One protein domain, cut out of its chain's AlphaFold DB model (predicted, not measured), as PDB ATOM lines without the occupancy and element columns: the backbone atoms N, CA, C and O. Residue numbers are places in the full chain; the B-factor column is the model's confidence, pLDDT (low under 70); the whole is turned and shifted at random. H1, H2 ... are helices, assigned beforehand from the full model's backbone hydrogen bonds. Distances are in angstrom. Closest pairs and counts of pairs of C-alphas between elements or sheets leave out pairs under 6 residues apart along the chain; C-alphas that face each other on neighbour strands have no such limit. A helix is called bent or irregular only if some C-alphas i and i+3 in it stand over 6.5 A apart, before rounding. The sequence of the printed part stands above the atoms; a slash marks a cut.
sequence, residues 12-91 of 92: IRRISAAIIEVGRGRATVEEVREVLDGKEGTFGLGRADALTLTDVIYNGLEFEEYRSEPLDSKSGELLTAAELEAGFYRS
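AT A GLANCE: This is residues 12 to 91 of the 92 residues of the protein "tRNA pseudouridine(38-40) synthase TruA" of Candidatus Methanomethylophilaceae archaeon (UniProt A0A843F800). One longer helix, H3, lies at one end of a stretched-out model, touching no other helix and standing free with its residues 72 to 74 and 76 to 90, and two short helices, H1 and H2, sit near each other at the other end. A long stretch with no named element, residues 37 to 71, runs between the two ends. The printed part has 80 residues with three named helices, in the order H1, H2, H3, and no named strand; the class is all helix, though under half of the residues, 39 of 80, are in named elements. The whole is extended, with a radius of gyration of the C-alphas of 21.9 A, and elongated, spanning 60 by 32 by 18 A.

HOW THE PARTS SIT: H3, residues 72 to 90, touches no helix and is apart from both H1, residues 12 to 23, and H2, residues 29 to 36. H1 and H2 are close but not clearly touching, with 2 pairs of C-alphas within 8 A; the closest C-alphas, those of Val 22 and Val 29, are 6.6 A apart. Their lines stand at a shallow tilt of 26 degrees, and they run opposite ways. Every O i to N i+4 pair is within hydrogen-bond range in H1 and H2, and 13 of 15 are in H3.

IN THESE COORDINATES: H3 has 19 residues and measures 27.0 A from C-alpha 72 at (71.939, 70.347, 134.848) to C-alpha 90 at (80.524, 78.121, 159.256). It is neither bent nor irregular, but only just: C-alphas 73 and 76 are 6.0 A apart. H1 measures 16.3 A and begins with C-alpha 12 at (73.995, 103.705, 154.737). H2 measures 10.6 A.

THE WHOLE: The two C-alphas farthest apart, those of Glu 30 and Glu 69, are 61.3 A apart. The printed part has no cut. The link from H1 to H2 is tight, and that from H2 to H3, 35 residues, is long; within it residues 52 to 65 stand free. The mean pLDDT of the printed part is 87.1, with residues 67 to 75 and 89 to 91 under 70.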
ATOM      1  N   ILE A  12      73.419 104.452 153.608       97.19
ATOM      2  CA  ILE A  12      73.995 103.705 154.737       97.19
ATOM      3  C   ILE A  12      75.380 104.220 155.121       97.19
ATOM      4  O   ILE A  12      75.693 104.383 156.301       97.19
ATOM      5  N   ARG A  13      76.207 104.539 154.124       97.31
ATOM      6  CA  ARG A  13      77.562 105.054 154.344       97.31
ATOM      7  C   ARG A  13      77.550 106.443 154.982       97.31
ATOM      8  O   ARG A  13      78.442 106.741 155.769       97.31
ATOM      9  N   ARG A  14      76.557 107.279 154.664       96.56
ATOM     10  CA  ARG A  14      76.366 108.601 155.282       96.56
ATOM     11  C   ARG A  14      75.850 108.491 156.715       96.56
ATOM     12  O   ARG A  14      76.409 109.141 157.591       96.56
ATOM     13  N   ILE A  15      74.863 107.626 156.967       96.69
ATOM     14  CA  ILE A  15      74.362 107.364 158.328       96.69
ATOM     15  C   ILE A  15      75.494 106.827 159.212       96.69
ATOM     16  O   ILE A  15      75.727 107.329 160.307       96.69
ATOM     17  N   SER A  16      76.263 105.862 158.704       96.94
ATOM     18  CA  SER A  16      77.401 105.289 159.429       96.94
ATOM     19  C   SER A  16      78.478 106.334 159.735       96.94
ATOM     20  O   SER A  16      79.042 106.323 160.825       96.94
ATOM     21  N   ALA A  17      78.749 107.263 158.811       96.94
ATOM     22  CA  ALA A  17      79.694 108.353 159.048       96.94
ATOM     23  C   ALA A  17      79.222 109.280 160.178       96.94
ATOM     24  O   ALA A  17      79.992 109.541 161.095       96.94
ATOM     25  N   ALA A  18      77.947 109.687 160.174       97.50
ATOM     26  CA  ALA A  18      77.363 110.483 161.256       97.50
ATOM     27  C   ALA A  18      77.495 109.790 162.622       97.50
ATOM     28  O   ALA A  18      77.962 110.402 163.580       97.50
ATOM     29  N   ILE A  19      77.172 108.494 162.693       96.88
ATOM     30  CA  ILE A  19      77.319 107.694 163.919       96.88
ATOM     31  C   ILE A  19      78.778 107.685 164.400       96.88
ATOM     32  O   ILE A  19      79.037 107.870 165.588       96.88
ATOM     33  N   ILE A  20      79.741 107.498 163.490       96.56
ATOM     34  CA  ILE A  20      81.173 107.484 163.821       96.56
ATOM     35  C   ILE A  20      81.643 108.848 164.338       96.56
ATOM     36  O   ILE A  20      82.396 108.899 165.310       96.56
ATOM     37  N   GLU A  21      81.228 109.948 163.710       97.75
ATOM     38  CA  GLU A  21      81.632 111.296 164.130       97.75
ATOM     39  C   GLU A  21      81.056 111.665 165.502       97.75
ATOM     40  O   GLU A  21      81.787 112.202 166.340       97.75
ATOM     41  N   VAL A  22      79.806 111.278 165.776       98.06
ATOM     42  CA  VAL A  22      79.203 111.408 167.111       98.06
ATOM     43  C   VAL A  22      79.941 110.545 168.133       98.06
ATOM     44  O   VAL A  22      80.342 111.040 169.184       98.06
ATOM     45  N   GLY A  23      80.208 109.274 167.818       97.50
ATOM     46  CA  GLY A  23      80.933 108.364 168.711       97.50
ATOM     47  C   GLY A  23      82.367 108.812 169.024       97.50
ATOM     48  O   GLY A  23      82.921 108.445 170.057       97.50
ATOM     49  N   ARG A  24      82.967 109.633 168.156       97.50
ATOM     50  CA  ARG A  24      84.292 110.239 168.353       97.50
ATOM     51  C   ARG A  24      84.249 111.604 169.045       97.50
ATOM     52  O   ARG A  24      85.311 112.191 169.247       97.50
ATOM     53  N   GLY A  25      83.066 112.125 169.370       97.31
ATOM     54  CA  GLY A  25      82.887 113.448 169.975       97.31
ATOM     55  C   GLY A  25      83.215 114.616 169.039       97.31
ATOM     56  O   GLY A  25      83.470 115.719 169.512       97.31
ATOM     57  N   ARG A  26      83.249 114.382 167.719       97.38
ATOM     58  CA  ARG A  26      83.502 115.419 166.699       97.38
ATOM     59  C   ARG A  26      82.228 116.019 166.115       97.38
ATOM     60  O   ARG A  26      82.301 117.023 165.418       97.38
ATOM     61  N   ALA A  27      81.095 115.396 166.406       97.50
ATOM     62  CA  ALA A  27      79.761 115.912 166.172       97.50
ATOM     63  C   ALA A  27      78.886 115.580 167.384       97.50
ATOM     64  O   ALA A  27      79.173 114.660 168.155       97.50
ATOM     65  N   THR A  28      77.801 116.316 167.540       97.88
ATOM     66  CA  THR A  28      76.780 116.102 168.558       97.88
ATOM     67  C   THR A  28      75.537 115.473 167.940       97.88
ATOM     68  O   THR A  28      75.285 115.570 166.739       97.88
ATOM     69  N   VAL A  29      74.725 114.826 168.777       97.69
ATOM     70  CA  VAL A  29      73.428 114.288 168.342       97.69
ATOM     71  C   VAL A  29      72.505 115.408 167.849       97.69
ATOM     72  O   VAL A  29      71.772 115.201 166.884       97.69
ATOM     73  N   GLU A  30      72.574 116.598 168.456       98.06
ATOM     74  CA  GLU A  30      71.748 117.739 168.046       98.06
ATOM     75  C   GLU A  30      72.137 118.246 166.652       98.06
ATOM     76  O   GLU A  30      71.263 118.473 165.826       98.06
ATOM     77  N   GLU A  31      73.431 118.315 166.326       97.56
ATOM     78  CA  GLU A  31      73.873 118.662 164.967       97.56
ATOM     79  C   GLU A  31      73.360 117.660 163.924       97.56
ATOM     80  O   GLU A  31      72.948 118.058 162.835       97.56
ATOM     81  N   VAL A  32      73.350 116.360 164.243       97.50
ATOM     82  CA  VAL A  32      72.761 115.341 163.355       97.50
ATOM     83  C   VAL A  32      71.261 115.577 163.185       97.50
ATOM     84  O   VAL A  32      70.763 115.500 162.062       97.50
ATOM     85  N   ARG A  33      70.547 115.893 164.272       97.94
ATOM     86  CA  ARG A  33      69.110 116.194 164.256       97.94
ATOM     87  C   ARG A  33      68.795 117.398 163.371       97.94
ATOM     88  O   ARG A  33      67.940 117.292 162.501       97.94
ATOM     89  N   GLU A  34      69.536 118.491 163.517       97.94
ATOM     90  CA  GLU A  34      69.367 119.689 162.689       97.94
ATOM     91  C   GLU A  34      69.577 119.398 161.193       97.94
ATOM     92  O   GLU A  34      68.826 119.895 160.354       97.94
ATOM     93  N   VAL A  35      70.580 118.584 160.842       96.94
ATOM     94  CA  VAL A  35      70.836 118.193 159.442       96.94
ATOM     95  C   VAL A  35      69.713 117.311 158.892       96.94
ATOM     96  O   VAL A  35      69.318 117.470 157.736       96.94
ATOM     97  N   LEU A  36      69.160 116.410 159.707       95.81
ATOM     98  CA  LEU A  36      67.983 115.621 159.329       95.81
ATOM     99  C   LEU A  36      66.736 116.497 159.128       95.81
ATOM    100  O   LEU A  36      65.948 116.215 158.228       95.81
ATOM    101  N   ASP A  37      66.604 117.579 159.899       97.44
ATOM    102  CA  ASP A  37      65.526 118.573 159.782       97.44
ATOM    103  C   ASP A  37      65.726 119.548 158.597       97.44
ATOM    104  O   ASP A  37      64.913 120.447 158.375       97.44
ATOM    105  N   GLY A  38      66.781 119.361 157.793       95.75
ATOM    106  CA  GLY A  38      67.006 120.090 156.543       95.75
ATOM    107  C   GLY A  38      68.072 121.182 156.610       95.75
ATOM    108  O   GLY A  38      68.261 121.896 155.623       95.75
ATOM    109  N   LYS A  39      68.804 121.315 157.725       97.50
ATOM    110  CA  LYS A  39      70.021 122.139 157.758       97.50
ATOM    111  C   LYS A  39      71.056 121.550 156.796       97.50
ATOM    112  O   LYS A  39      71.289 120.343 156.778       97.50
ATOM    113  N   GLU A  40      71.721 122.399 156.016       95.31
ATOM    114  CA  GLU A  40      72.832 121.936 155.184       95.31
ATOM    115  C   GLU A  40      73.968 121.380 156.055       95.31
ATOM    116  O   GLU A  40      74.441 122.028 156.990       95.31
ATOM    117  N   GLY A  41      74.424 120.168 155.738       94.00
ATOM    118  CA  GLY A  41      75.516 119.528 156.459       94.00
ATOM    119  C   GLY A  41      75.825 118.120 155.960       94.00
ATOM    120  O   GLY A  41      75.021 117.465 155.299       94.00
ATOM    121  N   THR A  42      77.032 117.642 156.261       93.75
ATOM    122  CA  THR A  42      77.464 116.269 155.981       93.75
ATOM    123  C   THR A  42      78.486 115.833 157.023       93.75
ATOM    124  O   THR A  42      79.365 116.605 157.391       93.75
ATOM    125  N   PHE A  43      78.419 114.574 157.447       96.75
ATOM    126  CA  PHE A  43      79.341 113.989 158.433       96.75
ATOM    127  C   PHE A  43      80.428 113.126 157.774       96.75
ATOM    128  O   PHE A  43      81.054 112.279 158.402       96.75
ATOM    129  N   GLY A  44      80.626 113.322 156.470       94.94
ATOM    130  CA  GLY A  44      81.520 112.524 155.641       94.94
ATOM    131  C   GLY A  44      80.832 111.317 155.004       94.94
ATOM    132  O   GLY A  44      79.611 111.269 154.839       94.94
ATOM    133  N   LEU A  45      81.646 110.351 154.586       95.94
ATOM    134  CA  LEU A  45      81.204 109.151 153.887       95.94
ATOM    135  C   LEU A  45      81.984 107.949 154.421       95.94
ATOM    136  O   LEU A  45      83.207 107.904 154.302       95.94
ATOM    137  N   GLY A  46      81.278 106.972 154.998       92.62
ATOM    138  CA  GLY A  46      81.890 105.744 155.502       92.62
ATOM    139  C   GLY A  46      82.638 104.983 154.405       92.62
ATOM    140  O   GLY A  46      82.339 105.138 153.216       92.62
ATOM    141  N   ARG A  47      83.617 104.154 154.772       92.88
ATOM    142  CA  ARG A  47      84.349 103.335 153.793       92.88
ATOM    143  C   ARG A  47      83.408 102.343 153.099       92.88
ATOM    144  O   ARG A  47      82.455 101.871 153.708       92.88
ATOM    145  N   ALA A  48      83.645 102.077 151.816       92.00
ATOM    146  CA  ALA A  48      82.790 101.188 151.024       92.00
ATOM    147  C   ALA A  48      83.071  99.703 151.290       92.00
ATOM    148  O   ALA A  48      82.158  98.893 151.247       92.00
ATOM    149  N   ASP A  49      84.323  99.364 151.590       93.19
ATOM    150  CA  ASP A  49      84.801  97.994 151.786       93.19
ATOM    151  C   ASP A  49      84.317  97.336 153.085       93.19
ATOM    152  O   ASP A  49      84.441  96.129 153.243       93.19
ATOM    153  N   ALA A  50      83.744  98.119 153.999       88.38
ATOM    154  CA  ALA A  50      83.150  97.638 155.243       88.38
ATOM    155  C   ALA A  50      81.621  97.452 155.160       88.38
ATOM    156  O   ALA A  50      80.988  97.189 156.181       88.38
ATOM    157  N   LEU A  51      81.011  97.645 153.983       94.25
ATOM    158  CA  LEU A  51      79.574  97.474 153.777       94.25
ATOM    159  C   LEU A  51      79.305  96.192 152.987       94.25
ATOM    160  O   LEU A  51      79.618  96.113 151.801       94.25
ATOM    161  N   THR A  52      78.656  95.233 153.640       94.75
ATOM    162  CA  THR A  52      78.266  93.954 153.044       94.75
ATOM    163  C   THR A  52      76.746  93.852 153.008       94.75
ATOM    164  O   THR A  52      76.087  94.116 154.013       94.75
ATOM    165  N   LEU A  53      76.191  93.481 151.851       95.25
ATOM    166  CA  LEU A  53      74.792  93.071 151.746       95.25
ATOM    167  C   LEU A  53      74.680  91.653 152.307       95.25
ATOM    168  O   LEU A  53      75.304  90.740 151.773       95.25
ATOM    169  N   THR A  54      73.933  91.497 153.397       94.19
ATOM    170  CA  THR A  54      73.806  90.224 154.113       94.19
ATOM    171  C   THR A  54      72.670  89.368 153.573       94.19
ATOM    172  O   THR A  54      72.879  88.184 153.338       94.19
ATOM    173  N   ASP A  55      71.491  89.955 153.366       93.31
ATOM    174  CA  ASP A  55      70.296  89.222 152.956       93.31
ATOM    175  C   ASP A  55      69.354  90.088 152.102       93.31
ATOM    176  O   ASP A  55      69.394  91.323 152.150       93.31
ATOM    177  N   VAL A  56      68.504  89.430 151.310       93.69
ATOM    178  CA  VAL A  56      67.425  90.040 150.527       93.69
ATOM    179  C   VAL A  56      66.147  89.244 150.754       93.69
ATOM    180  O   VAL A  56      66.005  88.109 150.306       93.69
ATOM    181  N   ILE A  57      65.181  89.871 151.422       92.44
ATOM    182  CA  ILE A  57      63.914  89.229 151.772       92.44
ATOM    183  C   ILE A  57      62.939  89.325 150.594       92.44
ATOM    184  O   ILE A  57      62.497  90.415 150.214       92.44
ATOM    185  N   TYR A  58      62.550  88.171 150.053       92.69
ATOM    186  CA  TYR A  58      61.533  88.051 149.010       92.69
ATOM    187  C   TYR A  58      60.193  87.629 149.617       92.69
ATOM    188  O   TYR A  58      59.989  86.476 149.983       92.69
ATOM    189  N   ASN A  59      59.253  88.568 149.718       89.94
ATOM    190  CA  ASN A  59      57.925  88.288 150.264       89.94
ATOM    191  C   ASN A  59      56.975  87.781 149.175       89.94
ATOM    192  O   ASN A  59      56.699  88.504 148.218       89.94
ATOM    193  N   GLY A  60      56.433  86.572 149.355       89.69
ATOM    194  CA  GLY A  60      55.424  85.996 148.458       89.69
ATOM    195  C   GLY A  60      55.952  85.598 147.078       89.69
ATOM    196  O   GLY A  60      55.164  85.479 146.143       89.69
ATOM    197  N   LEU A  61      57.269  85.428 146.946       91.50
ATOM    198  CA  LEU A  61      57.906  84.890 145.751       91.50
ATOM    199  C   LEU A  61      58.380  83.471 146.056       91.50
ATOM    200  O   LEU A  61      59.178  83.270 146.971       91.50
ATOM    201  N   GLU A  62      57.902  82.506 145.281       86.81
ATOM    202  CA  GLU A  62      58.427  81.146 145.294       86.81
ATOM    203  C   GLU A  62      59.438  81.006 144.154       86.81
ATOM    204  O   GLU A  62      59.179  81.410 143.020       86.81
ATOM    205  N   PHE A  63      60.620  80.479 144.471       85.38
ATOM    206  CA  PHE A  63      61.637  80.184 143.470       85.38
ATOM    207  C   PHE A  63      61.423  78.761 142.960       85.38
ATOM    208  O   PHE A  63      61.539  77.803 143.723       85.38
ATOM    209  N   GLU A  64      61.126  78.623 141.669       83.69
ATOM    210  CA  GLU A  64      61.067  77.322 141.007       83.69
ATOM    211  C   GLU A  64      62.438  76.954 140.429       83.69
ATOM    212  O   GLU A  64      63.125  77.777 139.819       83.69
ATOM    213  N   GLU A  65      62.842  75.696 140.606       74.44
ATOM    214  CA  GLU A  65      64.065  75.161 140.014       74.44
ATOM    215  C   GLU A  65      63.910  75.077 138.487       74.44
ATOM    216  O   GLU A  65      63.083  74.325 137.965       74.44
ATOM    217  N   TYR A  66      64.720  75.838 137.748       71.19
ATOM    218  CA  TYR A  66      64.735  75.749 136.292       71.19
ATOM    219  C   TYR A  66      65.487  74.491 135.844       71.19
ATOM    220  O   TYR A  66      66.716  74.443 135.891       71.19
ATOM    221  N   ARG A  67      64.754  73.478 135.371       65.25
ATOM    222  CA  ARG A  67      65.334  72.247 134.816       65.25
ATOM    223  C   ARG A  67      65.484  72.361 133.306       65.25
ATOM    224  O   ARG A  67      64.518  72.175 132.565       65.25
ATOM    225  N   SER A  68      66.697  72.649 132.843       66.44
ATOM    226  CA  SER A  68      67.073  72.451 131.444       66.44
ATOM    227  C   SER A  68      68.286  71.529 131.347       66.44
ATOM    228  O   SER A  68      69.322  71.750 131.974       66.44
ATOM    229  N   GLU A  69      68.152  70.494 130.516       63.34
ATOM    230  CA  GLU A  69      69.175  69.466 130.280       63.34
ATOM    231  C   GLU A  69      70.594  70.014 129.976       63.34
ATOM    232  O   GLU A  69      71.564  69.386 130.396       63.34
ATOM    233  N   PRO A  70      70.790  71.183 129.318       63.97
ATOM    234  CA  PRO A  70      72.135  71.704 129.054       63.97
ATOM    235  C   PRO A  70      72.871  72.271 130.277       63.97
ATOM    236  O   PRO A  70      74.094  72.406 130.231       63.97
ATOM    237  N   LEU A  71      72.158  72.659 131.341       60.81
ATOM    238  CA  LEU A  71      72.741  73.316 132.522       60.81
ATOM    239  C   LEU A  71      72.790  72.409 133.756       60.81
ATOM    240  O   LEU A  71      73.521  72.723 134.693       60.81
ATOM    241  N   ASP A  72      72.096  71.272 133.719       65.69
ATOM    242  CA  ASP A  72      71.939  70.347 134.848       65.69
ATOM    243  C   ASP A  72      73.267  69.730 135.326       65.69
ATOM    244  O   ASP A  72      73.485  69.467 136.506       65.69
ATOM    245  N   SER A  73      74.221  69.564 134.405       65.06
ATOM    246  CA  SER A  73      75.573  69.103 134.748       65.06
ATOM    247  C   SER A  73      76.397  70.158 135.497       65.06
ATOM    248  O   SER A  73      77.223  69.805 136.333       65.06
ATOM    249  N   LYS A  74      76.168  71.452 135.232       66.06
ATOM    250  CA  LYS A  74      76.910  72.556 135.863       66.06
ATOM    251  C   LYS A  74      76.254  73.070 137.140       66.06
ATOM    252  O   LYS A  74      76.957  73.578 138.008       66.06
ATOM    253  N   SER A  75      74.934  72.963 137.263       69.50
ATOM    254  CA  SER A  75      74.201  73.374 138.465       69.50
ATOM    255  C   SER A  75      74.632  72.558 139.682       69.50
ATOM    256  O   SER A  75      74.926  73.145 140.720       69.50
ATOM    257  N   GLY A  76      74.769  71.234 139.543       70.56
ATOM    258  CA  GLY A  76      75.260  70.367 140.619       70.56
ATOM    259  C   GLY A  76      76.671  70.733 141.095       70.56
ATOM    260  O   GLY A  76      76.914  70.827 142.298       70.56
ATOM    261  N   GLU A  77      77.591  71.017 140.167       74.06
ATOM    262  CA  GLU A  77      78.953  71.458 140.502       74.06
ATOM    263  C   GLU A  77      78.958  72.808 141.237       74.06
ATOM    264  O   GLU A  77      79.637  72.955 142.255       74.06
ATOM    265  N   LEU A  78      78.178  73.783 140.757       75.69
ATOM    266  CA  LEU A  78      78.091  75.119 141.358       75.69
ATOM    267  C   LEU A  78      77.449  75.093 142.750       75.69
ATOM    268  O   LEU A  78      77.939  75.771 143.652       75.69
ATOM    269  N   LEU A  79      76.391  74.301 142.940       76.31
ATOM    270  CA  LEU A  79      75.745  74.126 144.242       76.31
ATOM    271  C   LEU A  79      76.696  73.470 145.241       76.31
ATOM    272  O   LEU A  79      76.858  73.976 146.347       76.31
ATOM    273  N   THR A  80      77.404  72.419 144.823       78.81
ATOM    274  CA  THR A  80      78.394  71.745 145.677       78.81
ATOM    275  C   THR A  80      79.517  72.703 146.086       78.81
ATOM    276  O   THR A  80      79.928  72.724 147.247       78.81
ATOM    277  N   ALA A  81      80.008  73.533 145.159       79.44
ATOM    278  CA  ALA A  81      81.017  74.547 145.458       79.44
ATOM    279  C   ALA A  81      80.505  75.602 146.455       79.44
ATOM    280  O   ALA A  81      81.210  75.924 147.412       79.44
ATOM    281  N   ALA A  82      79.273  76.087 146.277       81.00
ATOM    282  CA  ALA A  82      78.645  77.041 147.190       81.00
ATOM    283  C   ALA A  82      78.401  76.441 148.588       81.00
ATOM    284  O   ALA A  82      78.606  77.111 149.599       81.00
ATOM    285  N   GLU A  83      78.007  75.169 148.671       82.75
ATOM    286  CA  GLU A  83      77.825  74.453 149.937       82.75
ATOM    287  C   GLU A  83      79.147  74.236 150.677       82.75
ATOM    288  O   GLU A  83      79.200  74.422 151.897       82.75
ATOM    289  N   LEU A  84      80.217  73.886 149.954       80.62
ATOM    290  CA  LEU A  84      81.574  73.780 150.495       80.62
ATOM    291  C   LEU A  84      82.073  75.130 151.013       80.62
ATOM    292  O   LEU A  84      82.599  75.201 152.125       80.62
ATOM    293  N   GLU A  85      81.873  76.200 150.244       77.81
ATOM    294  CA  GLU A  85      82.229  77.562 150.642       77.81
ATOM    295  C   GLU A  85      81.461  77.987 151.904       77.81
ATOM    296  O   GLU A  85      82.059  78.395 152.901       77.81
ATOM    297  N   ALA A  86      80.141  77.798 151.923       77.19
ATOM    298  CA  ALA A  86      79.318  78.088 153.093       77.19
ATOM    299  C   ALA A  86      79.690  77.206 154.302       77.19
ATOM    300  O   ALA A  86      79.625  77.652 155.447       77.19
ATOM    301  N   GLY A  87      80.073  75.947 154.080       76.81
ATOM    302  CA  GLY A  87      80.592  75.045 155.111       76.81
ATOM    303  C   GLY A  87      81.901  75.545 155.721       76.81
ATOM    304  O   GLY A  87      82.033  75.557 156.944       76.81
ATOM    305  N   PHE A  88      82.827  76.027 154.890       74.31
ATOM    306  CA  PHE A  88      84.096  76.601 155.332       74.31
ATOM    307  C   PHE A  88      83.872  77.811 156.247       74.31
ATOM    308  O   PHE A  88      84.377  77.826 157.370       74.31
ATOM    309  N   TYR A  89      83.034  78.767 155.837       68.06
ATOM    310  CA  TYR A  89      82.738  79.956 156.646       68.06
ATOM    311  C   TYR A  89      81.940  79.674 157.928       68.06
ATOM    312  O   TYR A  89      81.997  80.476 158.851       68.06
ATOM    313  N   ARG A  90      81.218  78.549 158.021       68.69
ATOM    314  CA  ARG A  90      80.524  78.121 159.256       68.69
ATOM    315  C   ARG A  90      81.421  77.371 160.246       68.69
ATOM    316  O   ARG A  90      80.992  77.118 161.368       68.69
ATOM    317  N   SER A  91      82.613  76.959 159.817       59.25
ATOM    318  CA  SER A  91      83.551  76.145 160.607       59.25
ATOM    319  C   SER A  91      84.646  76.951 161.318       59.25
ATOM    320  O   SER A  91      85.426  76.374 162.077       59.25
TER     321      SER A  91